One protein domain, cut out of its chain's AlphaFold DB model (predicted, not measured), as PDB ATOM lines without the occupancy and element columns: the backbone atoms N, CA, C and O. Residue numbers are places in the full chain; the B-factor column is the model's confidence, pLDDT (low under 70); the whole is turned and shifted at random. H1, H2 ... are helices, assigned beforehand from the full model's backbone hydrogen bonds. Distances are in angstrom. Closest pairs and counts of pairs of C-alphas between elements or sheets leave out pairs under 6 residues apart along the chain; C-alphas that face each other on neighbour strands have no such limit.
ATOM      1  N   ILE A 450     164.022 129.028 129.951       91.94
ATOM      2  CA  ILE A 450     164.134 127.835 130.811       91.94
ATOM      3  C   ILE A 450     163.219 127.962 132.035       91.94
ATOM      4  O   ILE A 450     162.495 127.024 132.362       91.94
ATOM      5  N   ASN A 451     163.218 129.116 132.708       92.75
ATOM      6  CA  ASN A 451     162.357 129.332 133.871       92.75
ATOM      7  C   ASN A 451     160.866 129.278 133.510       92.75
ATOM      8  O   ASN A 451     160.099 128.715 134.283       92.75
ATOM      9  N   GLN A 452     160.457 129.815 132.358       89.06
ATOM     10  CA  GLN A 452     159.069 129.781 131.886       89.06
ATOM     11  C   GLN A 452     158.551 128.343 131.732       89.06
ATOM     12  O   GLN A 452     157.513 127.997 132.299       89.06
ATOM     13  N   GLU A 453     159.304 127.489 131.036       90.88
ATOM     14  CA  GLU A 453     158.911 126.096 130.796       90.88
ATOM     15  C   GLU A 453     158.959 125.239 132.069       90.88
ATOM     16  O   GLU A 453     158.048 124.449 132.323       90.88
ATOM     17  N   LEU A 454     159.970 125.442 132.924       90.38
ATOM     18  CA  LEU A 454     160.033 124.776 134.228       90.38
ATOM     19  C   LEU A 454     158.899 125.223 135.167       90.38
ATOM     20  O   LEU A 454     158.415 124.401 135.949       90.38
ATOM     21  N   LEU A 455     158.459 126.489 135.104       87.88
ATOM     22  CA  LEU A 455     157.296 126.952 135.867       87.88
ATOM     23  C   LEU A 455     156.024 126.242 135.394       87.88
ATOM     24  O   LEU A 455     155.294 125.725 136.241       87.88
ATOM     25  N   TYR A 456     155.780 126.173 134.079       86.62
ATOM     26  CA  TYR A 456     154.609 125.483 133.523       86.62
ATOM     27  C   TYR A 456     154.560 124.020 133.984       86.62
ATOM     28  O   TYR A 456     153.563 123.582 134.561       86.62
ATOM     29  N   GLU A 457     155.666 123.290 133.819       85.75
ATOM     30  CA  GLU A 457     155.785 121.898 134.267       85.75
ATOM     31  C   GLU A 457     155.556 121.773 135.787       85.75
ATOM     32  O   GLU A 457     154.797 120.914 136.233       85.75
ATOM     33  N   SER A 458     156.111 122.677 136.607       87.06
ATOM     34  CA  SER A 458     155.883 122.660 138.062       87.06
ATOM     35  C   SER A 458     154.414 122.881 138.463       87.06
ATOM     36  O   SER A 458     153.969 122.327 139.471       87.06
ATOM     37  N   VAL A 459     153.641 123.642 137.674       85.81
ATOM     38  CA  VAL A 459     152.195 123.829 137.884       85.81
ATOM     39  C   VAL A 459     151.428 122.558 137.519       85.81
ATOM     40  O   VAL A 459     150.615 122.105 138.324       85.81
ATOM     41  N   GLN A 460     151.726 121.927 136.382       83.56
ATOM     42  CA  GLN A 460     151.074 120.672 135.974       83.56
ATOM     43  C   GLN A 460     151.360 119.520 136.951       83.56
ATOM     44  O   GLN A 460     150.447 118.787 137.340       83.56
ATOM     45  N   LEU A 461     152.598 119.416 137.440       86.81
ATOM     46  CA  LEU A 461     152.991 118.453 138.475       86.81
ATOM     47  C   LEU A 461     152.321 118.730 139.829       86.81
ATOM     48  O   LEU A 461     152.043 117.799 140.589       86.81
ATOM     49  N   ARG A 462     152.034 119.998 140.148       84.06
ATOM     50  CA  ARG A 462     151.281 120.370 141.355       84.06
ATOM     51  C   ARG A 462     149.790 120.055 141.218       84.06
ATOM     52  O   ARG A 462     149.207 119.549 142.172       84.06
ATOM     53  N   ASN A 463     149.196 120.298 140.050       83.75
ATOM     54  CA  ASN A 463     147.809 119.925 139.748       83.75
ATOM     55  C   ASN A 463     147.627 118.402 139.827       83.75
ATOM     56  O   ASN A 463     146.727 117.929 140.518       83.75
ATOM     57  N   THR A 464     148.547 117.640 139.227       82.56
ATOM     58  CA  THR A 464     148.558 116.167 139.257       82.56
ATOM     59  C   THR A 464     148.700 115.628 140.691       82.56
ATOM     60  O   THR A 464     147.925 114.769 141.100       82.56
ATOM     61  N   GLN A 465     149.584 116.206 141.519       82.44
ATOM     62  CA  GLN A 465     149.671 115.885 142.958       82.44
ATOM     63  C   GLN A 465     148.374 116.152 143.741       82.44
ATOM     64  O   GLN A 465     148.121 115.477 144.737       82.44
ATOM     65  N   ILE A 466     147.578 117.152 143.347       82.31
ATOM     66  CA  ILE A 466     146.290 117.456 143.989       82.31
ATOM     67  C   ILE A 466     145.207 116.482 143.507       82.31
ATOM     68  O   ILE A 466     144.391 116.055 144.320       82.31
ATOM     69  N   ALA A 467     145.218 116.103 142.226       80.50
ATOM     70  CA  ALA A 467     144.291 115.125 141.661       80.50
ATOM     71  C   ALA A 467     144.455 113.742 142.315       80.50
ATOM     72  O   ALA A 467     143.510 113.269 142.941       80.50
ATOM     73  N   ILE A 468     145.675 113.188 142.311       79.25
ATOM     74  CA  ILE A 468     145.993 111.887 142.933       79.25
ATOM     75  C   ILE A 468     145.553 111.858 144.406       79.25
ATOM     76  O   ILE A 468     144.995 110.876 144.879       79.25
ATOM     77  N   LYS A 469     145.735 112.961 145.147       78.25
ATOM     78  CA  LYS A 469     145.308 113.049 146.556       78.25
ATOM     79  C   LYS A 469     143.799 113.078 146.735       78.25
ATOM     80  O   LYS A 469     143.309 112.530 147.716       78.25
ATOM     81  N   LYS A 470     143.064 113.694 145.810       77.75
ATOM     82  CA  LYS A 470     141.598 113.672 145.825       77.75
ATOM     83  C   LYS A 470     141.053 112.296 145.458       77.75
ATOM     84  O   LYS A 470     140.101 111.863 146.096       77.75
ATOM     85  N   GLU A 471     141.675 111.601 144.509       76.06
ATOM     86  CA  GLU A 471     141.327 110.215 144.173       76.06
ATOM     87  C   GLU A 471     141.614 109.277 145.354       76.06
ATOM     88  O   GLU A 471     140.695 108.609 145.813       76.06
ATOM     89  N   HIS A 472     142.804 109.338 145.964       70.00
ATOM     90  CA  HIS A 472     143.125 108.571 147.179       70.00
ATOM     91  C   HIS A 472     142.131 108.814 148.337       70.00
ATOM     92  O   HIS A 472     141.749 107.867 149.020       70.00
ATOM     93  N   VAL A 473     141.695 110.059 148.577       68.38
ATOM     94  CA  VAL A 473     140.692 110.370 149.620       68.38
ATOM     95  C   VAL A 473     139.304 109.828 149.249       68.38
ATOM     96  O   VAL A 473     138.609 109.294 150.115       68.38
ATOM     97  N   ALA A 474     138.917 109.912 147.972       69.62
ATOM     98  CA  ALA A 474     137.643 109.394 147.477       69.62
ATOM     99  C   ALA A 474     137.576 107.855 147.499       69.62
ATOM    100  O   ALA A 474     136.555 107.302 147.904       69.62
ATOM    101  N   GLU A 475     138.656 107.163 147.120       61.88
ATOM    102  CA  GLU A 475     138.753 105.697 147.173       61.88
ATOM    103  C   GLU A 475     138.827 105.167 148.612       61.88
ATOM    104  O   GLU A 475     138.224 104.140 148.920       61.88
ATOM    105  N   ALA A 476     139.505 105.884 149.517       64.88
ATOM    106  CA  ALA A 476     139.560 105.527 150.936       64.88
ATOM    107  C   ALA A 476     138.241 105.794 151.692       64.88
ATOM    108  O   ALA A 476     138.065 105.293 152.804       64.88
ATOM    109  N   GLY A 477     137.322 106.585 151.123       59.16
ATOM    110  CA  GLY A 477     136.039 106.928 151.750       59.16
ATOM    111  C   GLY A 477     136.170 107.767 153.028       59.16
ATOM    112  O   GLY A 477     135.325 107.658 153.917       59.16
ATOM    113  N   LEU A 478     137.236 108.564 153.144       59.06
ATOM    114  CA  LEU A 478     137.555 109.370 154.327       59.06
ATOM    115  C   LEU A 478     137.112 110.833 154.155       59.06
ATOM    116  O   LEU A 478     137.122 111.371 153.050       59.06
ATOM    117  N   ASP A 479     136.773 111.504 155.261       54.69
ATOM    118  CA  ASP A 479     136.513 112.951 155.273       54.69
ATOM    119  C   ASP A 479     137.731 113.756 154.767       54.69
ATOM    120  O   ASP A 479     138.875 113.424 155.086       54.69
ATOM    121  N   GLU A 480     137.501 114.892 154.086       54.34
ATOM    122  CA  GLU A 480     138.550 115.797 153.545       54.34
ATOM    123  C   GLU A 480     139.556 116.338 154.593       54.34
ATOM    124  O   GLU A 480     140.526 117.007 154.236       54.34
ATOM    125  N   ASN A 481     139.340 116.068 155.884       47.78
ATOM    126  CA  ASN A 481     140.178 116.504 157.002       47.78
ATOM    127  C   ASN A 481     140.743 115.325 157.831       47.78
ATOM    128  O   ASN A 481     141.169 115.518 158.971       47.78
ATOM    129  N   ALA A 482     140.721 114.098 157.297       46.97
ATOM    130  CA  ALA A 482     141.305 112.925 157.945       46.97
ATOM    131  C   ALA A 482     142.846 113.006 157.960       46.97
ATOM    132  O   ALA A 482     143.505 112.976 156.921       46.97
ATOM    133  N   THR A 483     143.433 113.111 159.155       48.84
ATOM    134  CA  THR A 483     144.884 113.269 159.338       48.84
ATOM    135  C   THR A 483     145.668 112.042 158.863       48.84
ATOM    136  O   THR A 483     145.438 110.944 159.362       48.84
ATOM    137  N   GLU A 484     146.627 112.273 157.956       51.81
ATOM    138  CA  GLU A 484     147.808 111.451 157.609       51.81
ATOM    139  C   GLU A 484     147.780 109.988 158.103       51.81
ATOM    140  O   GLU A 484     148.546 109.576 158.976       51.81
ATOM    141  N   SER A 485     146.880 109.186 157.528       42.44
ATOM    142  CA  SER A 485     146.847 107.738 157.753       42.44
ATOM    143  C   SER A 485     147.989 107.067 156.991       42.44
ATOM    144  O   SER A 485     148.286 107.441 155.857       42.44
ATOM    145  N   THR A 486     148.656 106.096 157.618       50.97
ATOM    146  CA  THR A 486     149.949 105.538 157.170       50.97
ATOM    147  C   THR A 486     149.827 104.519 156.023       50.97
ATOM    148  O   THR A 486     150.467 103.469 156.037       50.97
ATOM    149  N   GLU A 487     149.017 104.837 155.015       53.31
ATOM    150  CA  GLU A 487     148.989 104.116 153.742       53.31
ATOM    151  C   GLU A 487     150.267 104.408 152.927       53.31
ATOM    152  O   GLU A 487     150.828 105.510 153.001       53.31
ATOM    153  N   PRO A 488     150.771 103.446 152.133       51.84
ATOM    154  CA  PRO A 488     151.957 103.657 151.320       51.84
ATOM    155  C   PRO A 488     151.645 104.623 150.170       51.84
ATOM    156  O   PRO A 488     150.993 104.258 149.196       51.84
ATOM    157  N   VAL A 489     152.182 105.846 150.263       61.59
ATOM    158  CA  VAL A 489     152.185 106.853 149.183       61.59
ATOM    159  C   VAL A 489     152.473 106.177 147.839       61.59
ATOM    160  O   VAL A 489     153.512 105.521 147.702       61.59
ATOM    161  N   SER A 490     151.574 106.335 146.860       73.94
ATOM    162  CA  SER A 490     151.701 105.694 145.544       73.94
ATOM    163  C   SER A 490     153.054 106.014 144.899       73.94
ATOM    164  O   SER A 490     153.569 107.128 145.030       73.94
ATOM    165  N   GLU A 491     153.646 105.044 144.192       77.00
ATOM    166  CA  GLU A 491     154.872 105.276 143.413       77.00
ATOM    167  C   GLU A 491     154.680 106.407 142.389       77.00
ATOM    168  O   GLU A 491     155.610 107.169 142.135       77.00
ATOM    169  N   GLU A 492     153.457 106.602 141.889       79.94
ATOM    170  CA  GLU A 492     153.114 107.730 141.024       79.94
ATOM    171  C   GLU A 492     153.246 109.078 141.758       79.94
ATOM    172  O   GLU A 492     153.957 109.959 141.276       79.94
ATOM    173  N   GLU A 493     152.697 109.236 142.973       82.56
ATOM    174  CA  GLU A 493     152.887 110.480 143.744       82.56
ATOM    175  C   GLU A 493     154.372 110.711 144.082       82.56
ATOM    176  O   GLU A 493     154.849 111.848 144.027       82.56
ATOM    177  N   LYS A 494     155.134 109.647 144.382       84.50
ATOM    178  CA  LYS A 494     156.586 109.749 144.627       84.50
ATOM    179  C   LYS A 494     157.325 110.298 143.405       84.50
ATOM    180  O   LYS A 494     158.160 111.191 143.570       84.50
ATOM    181  N   LEU A 495     157.002 109.819 142.201       87.00
ATOM    182  CA  LEU A 495     157.592 110.296 140.944       87.00
ATOM    183  C   LEU A 495     157.174 111.740 140.628       87.00
ATOM    184  O   LEU A 495     158.045 112.585 140.413       87.00
ATOM    185  N   VAL A 496     155.879 112.072 140.698       86.44
ATOM    186  CA  VAL A 496     155.372 113.444 140.466       86.44
ATOM    187  C   VAL A 496     156.017 114.442 141.444       86.44
ATOM    188  O   VAL A 496     156.395 115.557 141.066       86.44
ATOM    189  N   ARG A 497     156.202 114.041 142.709       86.12
ATOM    190  CA  ARG A 497     156.876 114.842 143.742       86.12
ATOM    191  C   ARG A 497     158.378 114.998 143.478       86.12
ATOM    192  O   ARG A 497     158.916 116.081 143.715       86.12
ATOM    193  N   ALA A 498     159.057 113.951 143.006       88.38
ATOM    194  CA  ALA A 498     160.477 114.003 142.656       88.38
ATOM    195  C   ALA A 498     160.728 114.950 141.470       88.38
ATOM    196  O   ALA A 498     161.575 115.843 141.567       88.38
ATOM    197  N   ASP A 499     159.933 114.817 140.408       90.31
ATOM    198  CA  ASP A 499     159.941 115.687 139.229       90.31
ATOM    199  C   ASP A 499     159.724 117.163 139.615       90.31
ATOM    200  O   ASP A 499     160.507 118.039 139.234       90.31
ATOM    201  N   TYR A 500     158.726 117.442 140.465       91.94
ATOM    202  CA  TYR A 500     158.442 118.797 140.954       91.94
ATOM    203  C   TYR A 500     159.648 119.410 141.687       91.94
ATOM    204  O   TYR A 500     160.008 120.567 141.455       91.94
ATOM    205  N   ILE A 501     160.326 118.625 142.533       90.25
ATOM    206  CA  ILE A 501     161.546 119.056 143.231       90.25
ATOM    207  C   ILE A 501     162.684 119.344 142.233       90.25
ATOM    208  O   ILE A 501     163.431 120.306 142.433       90.25
ATOM    209  N   GLN A 502     162.817 118.565 141.154       90.19
ATOM    210  CA  GLN A 502     163.854 118.779 140.136       90.19
ATOM    211  C   GLN A 502     163.640 120.062 139.320       90.19
ATOM    212  O   GLN A 502     164.623 120.762 139.036       90.19
ATOM    213  N   CYS A 503     162.389 120.413 139.009       91.56
ATOM    214  CA  CYS A 503     162.033 121.700 138.402       91.56
ATOM    215  C   CYS A 503     162.303 122.870 139.361       91.56
ATOM    216  O   CYS A 503     163.028 123.806 139.013       91.56
ATOM    217  N   MET A 504     161.801 122.796 140.598       92.75
ATOM    218  CA  MET A 504     161.927 123.887 141.576       92.75
ATOM    219  C   MET A 504     163.382 124.203 141.953       92.75
ATOM    220  O   MET A 504     163.736 125.379 142.062       92.75
ATOM    221  N   LYS A 505     164.253 123.191 142.076       90.06
ATOM    222  CA  LYS A 505     165.706 123.383 142.279       90.06
ATOM    223  C   LYS A 505     166.346 124.229 141.175       90.06
ATOM    224  O   LYS A 505     167.169 125.099 141.460       90.06
ATOM    225  N   ARG A 506     165.979 123.965 139.918       92.25
ATOM    226  CA  ARG A 506     166.528 124.642 138.734       92.25
ATOM    227  C   ARG A 506     166.033 126.076 138.631       92.25
ATOM    228  O   ARG A 506     166.858 126.977 138.506       92.25
ATOM    229  N   ILE A 507     164.729 126.295 138.816       92.69
ATOM    230  CA  ILE A 507     164.128 127.636 138.915       92.69
ATOM    231  C   ILE A 507     164.832 128.450 140.010       92.69
ATOM    232  O   ILE A 507     165.286 129.564 139.753       92.69
ATOM    233  N   GLN A 508     165.001 127.884 141.211       89.44
ATOM    234  CA  GLN A 508     165.686 128.562 142.315       89.44
ATOM    235  C   GLN A 508     167.150 128.885 141.974       89.44
ATOM    236  O   GLN A 508     167.586 130.010 142.220       89.44
ATOM    237  N   GLY A 509     167.906 127.954 141.381       86.88
ATOM    238  CA  GLY A 509     169.299 128.198 140.985       86.88
ATOM    239  C   GLY A 509     169.431 129.287 139.915       86.88
ATOM    240  O   GLY A 509     170.279 130.172 140.035       86.88
ATOM    241  N   ASN A 510     168.545 129.275 138.917       90.44
ATOM    242  CA  ASN A 510     168.504 130.273 137.850       90.44
ATOM    243  C   ASN A 510     168.126 131.660 138.386       90.44
ATOM    244  O   ASN A 510     168.824 132.628 138.104       90.44
ATOM    245  N   LEU A 511     167.064 131.771 139.194       87.88
ATOM    246  CA  LEU A 511     166.659 133.037 139.821       87.88
ATOM    247  C   LEU A 511     167.747 133.587 140.755       87.88
ATOM    248  O   LEU A 511     168.012 134.787 140.736       87.88
ATOM    249  N   SER A 512     168.421 132.718 141.516       83.88
ATOM    250  CA  SER A 512     169.550 133.113 142.379       83.88
ATOM    251  C   SER A 512     170.715 133.683 141.562       83.88
ATOM    252  O   SER A 512     171.321 134.679 141.957       83.88
ATOM    253  N   TYR A 513     171.011 133.091 140.397       85.12
ATOM    254  CA  TYR A 513     172.016 133.613 139.467       85.12
ATOM    255  C   TYR A 513     171.586 134.952 138.852       85.12
ATOM    256  O   TYR A 513     172.352 135.912 138.906       85.12
ATOM    257  N   LEU A 514     170.351 135.051 138.347       85.19
ATOM    258  CA  LEU A 514     169.795 136.274 137.751       85.19
ATOM    259  C   LEU A 514     169.778 137.451 138.749       85.19
ATOM    260  O   LEU A 514     170.171 138.558 138.384       85.19
ATOM    261  N   ALA A 515     169.425 137.209 140.017       82.06
ATOM    262  CA  ALA A 515     169.546 138.200 141.088       82.06
ATOM    263  C   ALA A 515     171.011 138.630 141.304       82.06
ATOM    264  O   ALA A 515     171.319 139.821 141.286       82.06
ATOM    265  N   SER A 516     171.941 137.669 141.378       77.56
ATOM    266  CA  SER A 516     173.378 137.957 141.529       77.56
ATOM    267  C   SER A 516     174.006 138.714 140.347       77.56
ATOM    268  O   SER A 516     175.090 139.277 140.497       77.56
ATOM    269  N   LEU A 517     173.351 138.743 139.177       74.12
ATOM    270  CA  LEU A 517     173.737 139.594 138.050       74.12
ATOM    271  C   LEU A 517     173.224 141.032 138.219       74.12
ATOM    272  O   LEU A 517     173.964 141.963 137.896       74.12
ATOM    273  N   ALA A 518     172.005 141.207 138.741       71.56
ATOM    274  CA  ALA A 518     171.357 142.505 138.941       71.56
ATOM    275  C   ALA A 518     172.000 143.342 140.065       71.56
ATOM    276  O   ALA A 518     172.148 144.555 139.917       71.56
ATOM    277  N   ASP A 519     172.451 142.707 141.152       65.50
ATOM    278  CA  ASP A 519     173.021 143.395 142.325       65.50
ATOM    279  C   ASP A 519     174.445 143.969 142.121       65.50
ATOM    280  O   ASP A 519     175.011 144.576 143.037       65.50
ATOM    281  N   ARG A 520     175.074 143.800 140.945       55.72
ATOM    282  CA  ARG A 520     176.518 144.068 140.741       55.72
ATOM    283  C   ARG A 520     176.910 145.550 140.648       55.72
ATOM    284  O   ARG A 520     177.480 146.003 139.654       55.72
ATOM    285  N   LYS A 521     176.792 146.280 141.760       47.16
ATOM    286  CA  LYS A 521     177.701 147.401 142.060       47.16
ATOM    287  C   LYS A 521     179.061 146.859 142.522       47.16
ATOM    288  O   LYS A 521     179.260 146.586 143.699       47.16
ATOM    289  N   VAL A 522     179.982 146.715 141.565       48.97
ATOM    290  CA  VAL A 522     181.451 146.609 141.729       48.97
ATOM    291  C   VAL A 522     181.927 145.827 142.972       48.97
ATOM    292  O   VAL A 522     182.507 146.389 143.898       48.97
ATOM    293  N   THR A 523     181.751 144.504 142.973       37.75
ATOM    294  CA  THR A 523     182.472 143.589 143.881       37.75
ATOM    295  C   THR A 523     182.906 142.317 143.146       37.75
ATOM    296  O   THR A 523     182.209 141.806 142.272       37.75
ATOM    297  N   ALA A 524     184.103 141.821 143.466       45.59
ATOM    298  CA  ALA A 524     184.861 140.889 142.624       45.59
ATOM    299  C   ALA A 524     184.517 139.393 142.816       45.59
ATOM    300  O   ALA A 524     185.392 138.544 142.678       45.59
ATOM    301  N   ASN A 525     183.269 139.055 143.162       46.44
ATOM    302  CA  ASN A 525     182.880 137.673 143.481       46.44
ATOM    303  C   ASN A 525     181.485 137.297 142.942       46.44
ATOM    304  O   ASN A 525     180.645 136.750 143.652       46.44
ATOM    305  N   ALA A 526     181.228 137.633 141.674       50.69
ATOM    306  CA  ALA A 526     180.020 137.216 140.965       50.69
ATOM    307  C   ALA A 526     179.938 135.680 140.852       50.69
ATOM    308  O   ALA A 526     180.956 135.009 140.660       50.69
ATOM    309  N   ALA A 527     178.725 135.124 140.923       56.09
ATOM    310  CA  ALA A 527     178.508 133.695 140.727       56.09
ATOM    311  C   ALA A 527     179.001 133.251 139.335       56.09
ATOM    312  O   ALA A 527     178.765 133.923 138.331       56.09
ATOM    313  N   LYS A 528     179.695 132.106 139.269       67.38
ATOM    314  CA  LYS A 528     180.385 131.634 138.048       67.38
ATOM    315  C   LYS A 528     179.443 131.141 136.934       67.38
ATOM    316  O   LYS A 528     179.909 130.839 135.842       67.38
ATOM    317  N   GLY A 529     178.146 131.060 137.216       75.62
ATOM    318  CA  GLY A 529     177.081 130.573 136.343       75.62
ATOM    319  C   GLY A 529     175.847 130.189 137.173       75.62
ATOM    320  O   GLY A 529     175.904 130.271 138.407       75.62
ATOM    321  N   PRO A 530     174.746 129.760 136.535       84.69
ATOM    322  CA  PRO A 530     173.626 129.128 137.226       84.69
ATOM    323  C   PRO A 530     174.060 127.784 137.826       84.69
ATOM    324  O   PRO A 530     174.903 127.082 137.268       84.69
ATOM    325  N   SER A 531     173.462 127.396 138.956       86.12
ATOM    326  CA  SER A 531     173.859 126.183 139.690       86.12
ATOM    327  C   SER A 531     173.622 124.876 138.923       86.12
ATOM    328  O   SER A 531     174.259 123.873 139.225       86.12
ATOM    329  N   TYR A 532     172.711 124.871 137.947       90.25
ATOM    330  CA  TYR A 532     172.369 123.699 137.145       90.25
ATOM    331  C   TYR A 532     172.506 124.042 135.661       90.25
ATOM    332  O   TYR A 532     171.856 124.965 135.175       90.25
ATOM    333  N   LEU A 533     173.326 123.274 134.938       89.81
ATOM    334  CA  LEU A 533     173.536 123.397 133.487       89.81
ATOM    335  C   LEU A 533     172.895 122.241 132.698       89.81
ATOM    336  O   LEU A 533     173.143 122.092 131.504       89.81
ATOM    337  N   THR A 534     172.063 121.425 133.344       91.44
ATOM    338  CA  THR A 534     171.376 120.268 132.755       91.44
ATOM    339  C   THR A 534     169.867 120.361 132.933       91.44
ATOM    340  O   THR A 534     169.374 120.792 133.981       91.44
ATOM    341  N   ALA A 535     169.128 119.889 131.926       90.62
ATOM    342  CA  ALA A 535     167.689 119.673 132.026       90.62
ATOM    343  C   ALA A 535     167.353 118.720 133.191       90.62
ATOM    344  O   ALA A 535     168.195 117.902 133.580       90.62
ATOM    345  N   PRO A 536     166.159 118.830 133.800       89.88
ATOM    346  CA  PRO A 536     165.726 117.873 134.806       89.88
ATOM    347  C   PRO A 536     165.480 116.506 134.163       89.88
ATOM    348  O   PRO A 536     164.829 116.406 133.127       89.88
ATOM    349  N   ALA A 537     165.968 115.443 134.803       84.62
ATOM    350  CA  ALA A 537     165.550 114.085 134.485       84.62
ATOM    351  C   ALA A 537     164.126 113.880 135.031       84.62
ATOM    352  O   ALA A 537     163.961 113.561 136.208       84.62
ATOM    353  N   LEU A 538     163.123 114.160 134.194       84.00
ATOM    354  CA  LEU A 538     161.705 114.009 134.523       84.00
ATOM    355  C   LEU A 538     161.198 112.608 134.170       84.00
ATOM    356  O   LEU A 538     161.616 111.995 133.185       84.00
ATOM    357  N   SER A 539     160.266 112.126 134.977       81.06
ATOM    358  CA  SER A 539     159.710 110.781 134.935       81.06
ATOM    359  C   SER A 539     158.457 110.773 134.057       81.06
ATOM    360  O   SER A 539     157.349 111.017 134.526       81.06
ATOM    361  N   LEU A 540     158.609 110.478 132.766       78.50
ATOM    362  CA  LEU A 540     157.518 110.500 131.771       78.50
ATOM    363  C   LEU A 540     156.483 109.358 131.917       78.50
ATOM    364  O   LEU A 540     155.616 109.197 131.065       78.50
ATOM    365  N   ASN A 541     156.569 108.557 132.982       69.44
ATOM    366  CA  ASN A 541     155.858 107.283 133.133       69.44
ATOM    367  C   ASN A 541     154.477 107.405 133.811       69.44
ATOM    368  O   ASN A 541     153.843 106.385 134.064       69.44
ATOM    369  N   PHE A 542     154.039 108.622 134.135       71.25
ATOM    370  CA  PHE A 542     152.760 108.922 134.787       71.25
ATOM    371  C   PHE A 542     151.940 109.896 133.945       71.25
ATOM    372  O   PHE A 542     152.510 110.681 133.179       71.25
ATOM    373  N   LYS A 543     150.608 109.866 134.076       68.69
ATOM    374  CA  LYS A 543     149.728 110.706 133.253       68.69
ATOM    375  C   LYS A 543     149.490 112.058 133.919       68.69
ATOM    376  O   LYS A 543     148.969 112.120 135.027       68.69
ATOM    377  N   LEU A 544     149.828 113.152 133.235       69.38
ATOM    378  CA  LEU A 544     149.424 114.482 133.701       69.38
ATOM    379  C   LEU A 544     147.897 114.610 133.631       69.38
ATOM    380  O   LEU A 544     147.312 114.482 132.553       69.38
ATOM    381  N   LEU A 545     147.260 114.906 134.766       61.53
ATOM    382  CA  LEU A 545     145.848 115.276 134.782       61.53
ATOM    383  C   LEU A 545     145.698 116.779 134.474       61.53
ATOM    384  O   LEU A 545     146.410 117.598 135.068       61.53
ATOM    385  N   PRO A 546     144.785 117.169 133.562       52.69
ATOM    386  CA  PRO A 546     144.512 118.573 133.281       52.69
ATOM    387  C   PRO A 546     143.911 119.279 134.513       52.69
ATOM    388  O   PRO A 546     143.328 118.631 135.385       52.69
ATOM    389  N   PRO A 547     144.027 120.618 134.613       46.69
ATOM    390  CA  PRO A 547     143.430 121.364 135.717       46.69
ATOM    391  C   PRO A 547     141.895 121.193 135.750       46.69
ATOM    392  O   PRO A 547     141.270 121.099 134.692       46.69
ATOM    393  N   PRO A 548     141.255 121.246 136.938       45.53
ATOM    394  CA  PRO A 548     139.828 120.946 137.144       45.53
ATOM    395  C   PRO A 548     138.858 122.031 136.618       45.53
ATOM    396  O   PRO A 548     137.782 122.236 137.171       45.53
ATOM    397  N   SER A 549     139.243 122.747 135.559       44.28
ATOM    398  CA  SER A 549     138.409 123.711 134.829       44.28
ATOM    399  C   SER A 549     137.933 123.184 133.464       44.28
ATOM    400  O   SER A 549     137.195 123.886 132.774       44.28
ATOM    401  N   PRO A 566     148.361 114.562 126.799       65.19
ATOM    402  CA  PRO A 566     149.116 115.471 127.657       65.19
ATOM    403  C   PRO A 566     150.513 114.934 128.003       65.19
ATOM    404  O   PRO A 566     151.379 115.708 128.417       65.19
ATOM    405  N   ASN A 567     150.771 113.635 127.808       68.38
ATOM    406  CA  ASN A 567     152.112 113.066 127.918       68.38
ATOM    407  C   ASN A 567     152.963 113.332 126.661       68.38
ATOM    408  O   ASN A 567     154.170 113.533 126.780       68.38
ATOM    409  N   SER A 568     152.355 113.409 125.478       71.44
ATOM    410  CA  SER A 568     153.013 113.804 124.226       71.44
ATOM    411  C   SER A 568     153.415 115.286 124.252       71.44
ATOM    412  O   SER A 568     154.583 115.600 124.010       71.44
ATOM    413  N   ASP A 569     152.527 116.181 124.706       76.25
ATOM    414  CA  ASP A 569     152.870 117.591 124.987       76.25
ATOM    415  C   ASP A 569     154.048 117.709 125.973       76.25
ATOM    416  O   ASP A 569     154.920 118.573 125.835       76.25
ATOM    417  N   ARG A 570     154.096 116.821 126.977       81.88
ATOM    418  CA  ARG A 570     155.156 116.743 127.995       81.88
ATOM    419  C   ARG A 570     156.486 116.206 127.453       81.88
ATOM    420  O   ARG A 570     157.545 116.569 127.974       81.88
ATOM    421  N   VAL A 571     156.466 115.401 126.392       84.88
ATOM    422  CA  VAL A 571     157.672 114.998 125.651       84.88
ATOM    423  C   VAL A 571     158.221 116.176 124.841       84.88
ATOM    424  O   VAL A 571     159.428 116.429 124.897       84.88
ATOM    425  N   GLU A 572     157.367 116.944 124.154       86.44
ATOM    426  CA  GLU A 572     157.799 118.087 123.330       86.44
ATOM    427  C   GLU A 572     158.347 119.254 124.171       86.44
ATOM    428  O   GLU A 572     159.525 119.589 124.026       86.44
ATOM    429  N   ARG A 573     157.579 119.754 125.152       87.31
ATOM    430  CA  ARG A 573     157.962 119.555 126.562       87.31
ATOM    431  C   ARG A 573     159.451 119.517 126.918       87.31
ATOM    432  O   ARG A 573     160.221 120.472 126.775       87.31
ATOM    433  N   LEU A 574     159.838 118.360 127.450       90.06
ATOM    434  CA  LEU A 574     161.188 118.045 127.904       90.06
ATOM    435  C   LEU A 574     162.244 118.183 126.792       90.06
ATOM    436  O   LEU A 574     163.379 118.567 127.085       90.06
ATOM    437  N   LYS A 575     161.892 117.926 125.525       91.50
ATOM    438  CA  LYS A 575     162.785 118.126 124.371       91.50
ATOM    439  C   LYS A 575     163.163 119.602 124.203       91.50
ATOM    440  O   LYS A 575     164.353 119.903 124.155       91.50
ATOM    441  N   TYR A 576     162.198 120.521 124.210       92.38
ATOM    442  CA  TYR A 576     162.459 121.962 124.110       92.38
ATOM    443  C   TYR A 576     163.236 122.492 125.327       92.38
ATOM    444  O   TYR A 576     164.213 123.225 125.166       92.38
ATOM    445  N   ILE A 577     162.904 122.034 126.542       91.44
ATOM    446  CA  ILE A 577     163.705 122.322 127.749       91.44
ATOM    447  C   ILE A 577     165.158 121.840 127.568       91.44
ATOM    448  O   ILE A 577     166.098 122.553 127.922       91.44
ATOM    449  N   THR A 578     165.363 120.657 126.985       93.31
ATOM    450  CA  THR A 578     166.699 120.097 126.722       93.31
ATOM    451  C   THR A 578     167.467 120.904 125.671       93.31
ATOM    452  O   THR A 578     168.650 121.174 125.867       93.31
ATOM    453  N   GLU A 579     166.810 121.357 124.602       94.25
ATOM    454  CA  GLU A 579     167.396 122.242 123.585       94.25
ATOM    455  C   GLU A 579     167.808 123.604 124.181       94.25
ATOM    456  O   GLU A 579     168.919 124.083 123.929       94.25
ATOM    457  N   LEU A 580     166.981 124.191 125.056       93.75
ATOM    458  CA  LEU A 580     167.331 125.405 125.803       93.75
ATOM    459  C   LEU A 580     168.526 125.183 126.746       93.75
ATOM    460  O   LEU A 580     169.406 126.043 126.830       93.75
ATOM    461  N   TYR A 581     168.608 124.032 127.419       94.69
ATOM    462  CA  TYR A 581     169.757 123.685 128.264       94.69
ATOM    463  C   TYR A 581     171.037 123.409 127.460       94.69
ATOM    464  O   TYR A 581     172.113 123.830 127.883       94.69
ATOM    465  N   ALA A 582     170.948 122.793 126.278       93.44
ATOM    466  CA  ALA A 582     172.082 122.663 125.363       93.44
ATOM    467  C   ALA A 582     172.566 124.044 124.879       93.44
ATOM    468  O   ALA A 582     173.770 124.319 124.852       93.44
ATOM    469  N   LYS A 583     171.636 124.969 124.594       93.31
ATOM    470  CA  LYS A 583     171.983 126.365 124.305       93.31
ATOM    471  C   LYS A 583     172.640 127.046 125.511       93.31
ATOM    472  O   LYS A 583     173.654 127.715 125.327       93.31
ATOM    473  N   LEU A 584     172.149 126.828 126.735       92.06
ATOM    474  CA  LEU A 584     172.762 127.343 127.968       92.06
ATOM    475  C   LEU A 584     174.202 126.829 128.157       92.06
ATOM    476  O   LEU A 584     175.092 127.612 128.486       92.06
ATOM    477  N   GLN A 585     174.460 125.545 127.895       91.88
ATOM    478  CA  GLN A 585     175.803 124.948 127.985       91.88
ATOM    479  C   GLN A 585     176.819 125.623 127.047       91.88
ATOM    480  O   GLN A 585     177.981 125.774 127.424       91.88
ATOM    481  N   SER A 586     176.398 126.120 125.876       89.44
ATOM    482  CA  SER A 586     177.289 126.837 124.939       89.44
ATOM    483  C   SER A 586     177.898 128.134 125.508       89.44
ATOM    484  O   SER A 586     178.943 128.602 125.044       89.44
ATOM    485  N   PHE A 587     177.304 128.700 126.566       87.31
ATOM    486  CA  PHE A 587     177.867 129.852 127.273       87.31
ATOM    487  C   PHE A 587     179.038 129.473 128.196       87.31
ATOM    488  O   PHE A 587     179.884 130.330 128.471       87.31
ATOM    489  N   TYR A 588     179.154 128.196 128.589       86.62
ATOM    490  CA  TYR A 588     180.092 127.688 129.601       86.62
ATOM    491  C   TYR A 588     181.036 126.588 129.056       86.62
ATOM    492  O   TYR A 588     181.051 125.466 129.572       86.62
ATOM    493  N   PRO A 589     181.855 126.876 128.022       81.25
ATOM    494  CA  PRO A 589     182.784 125.898 127.458       81.25
ATOM    495  C   PRO A 589     183.808 125.425 128.501       81.25
ATOM    496  O   PRO A 589     184.371 126.225 129.245       81.25
ATOM    497  N   GLY A 590     184.067 124.114 128.534       74.31
ATOM    498  CA  GLY A 590     185.005 123.493 129.477       74.31
ATOM    499  C   GLY A 590     184.437 123.192 130.871       74.31
ATOM    500  O   GLY A 590     185.170 122.670 131.709       74.31
ATOM    501  N   VAL A 591     183.155 123.476 131.133       80.44
ATOM    502  CA  VAL A 591     182.476 123.035 132.362       80.44
ATOM    503  C   VAL A 591     181.926 121.620 132.181       80.44
ATOM    504  O   VAL A 591     181.188 121.346 131.238       80.44
TER     505      VAL A 591
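AT A GLANCE: This is residues 450 to 549 and 566 to 591 of the 761 residues of an uncharacterized protein of Sporothrix insectorum RCEF 264 (UniProt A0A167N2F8). The longest helix, H2, forms a long helical hairpin with H1, the two side by side over part of their length and each running past the other at one end. The shorter helix H3 packs on the hairpin at the first residues of H1, and residues 530 to 540, with no named element, run back between H2 and H3. Residues 518 to 524, of which 518 belongs to H2, stick out at one end. The printed part has 126 residues with three named helices, in the order H1, H2, H3, and no named strand; the class is all helix. The whole is loose, with a radius of gyration of the C-alphas of 18.4 A, and elongated, spanning 60 by 31 by 28 A.

HOW THE PARTS SIT: H2, residues 491 to 518, touches H1, residues 450 to 476, with 25 pairs of C-alphas within 8 A. The closest C-alphas of the two are those of Ser 458 and Tyr 500, 5.5 A apart. They run opposite ways at a shallow tilt of 29 degrees and form a helical hairpin. H1 also touches H3, residues 566 to 585, with 6 pairs of C-alphas within 8 A. H1 touches H3 with residues 450 to 454 alone, and H3 touches H1 with residues 573 to 581 alone; the closest C-alphas of the two are those of Ile 450 and Ile 577, 6.3 A apart. H1 and H3 run opposite ways at a shallow tilt of 34 degrees, only just short of steep. H2 and H3 are apart. In H1 and H3 every O i to N i+4 pair is within hydrogen-bond range, and in H2 23 of 24 are.

IN THESE COORDINATES: H2 measures 41.0 A from its first to its last C-alpha, with C-alpha 491 at (154.872, 105.276, 143.413) and C-alpha 518 at (171.357, 142.505, 138.941). H1 measures 38.8 A and begins with C-alpha 450 at (164.134, 127.835, 130.811). H3 measures 28.3 A and ends with C-alpha 585 at (175.803, 124.948, 127.985).

THE WHOLE: The two C-alphas farthest apart are those of Gly 477 and Val 522, at 61.1 A. The link from H1 to H2, 14 residues, is long. The link from H2 to H3 runs across the cut: residues 550 to 565 are not printed, and C-alphas 549 and 566 are 15.3 A apart. The mean pLDDT of the printed part is 76.8; residues 473 to 489, 519 to 528, 541, 543 to 549 and 566 to 567 are under 70.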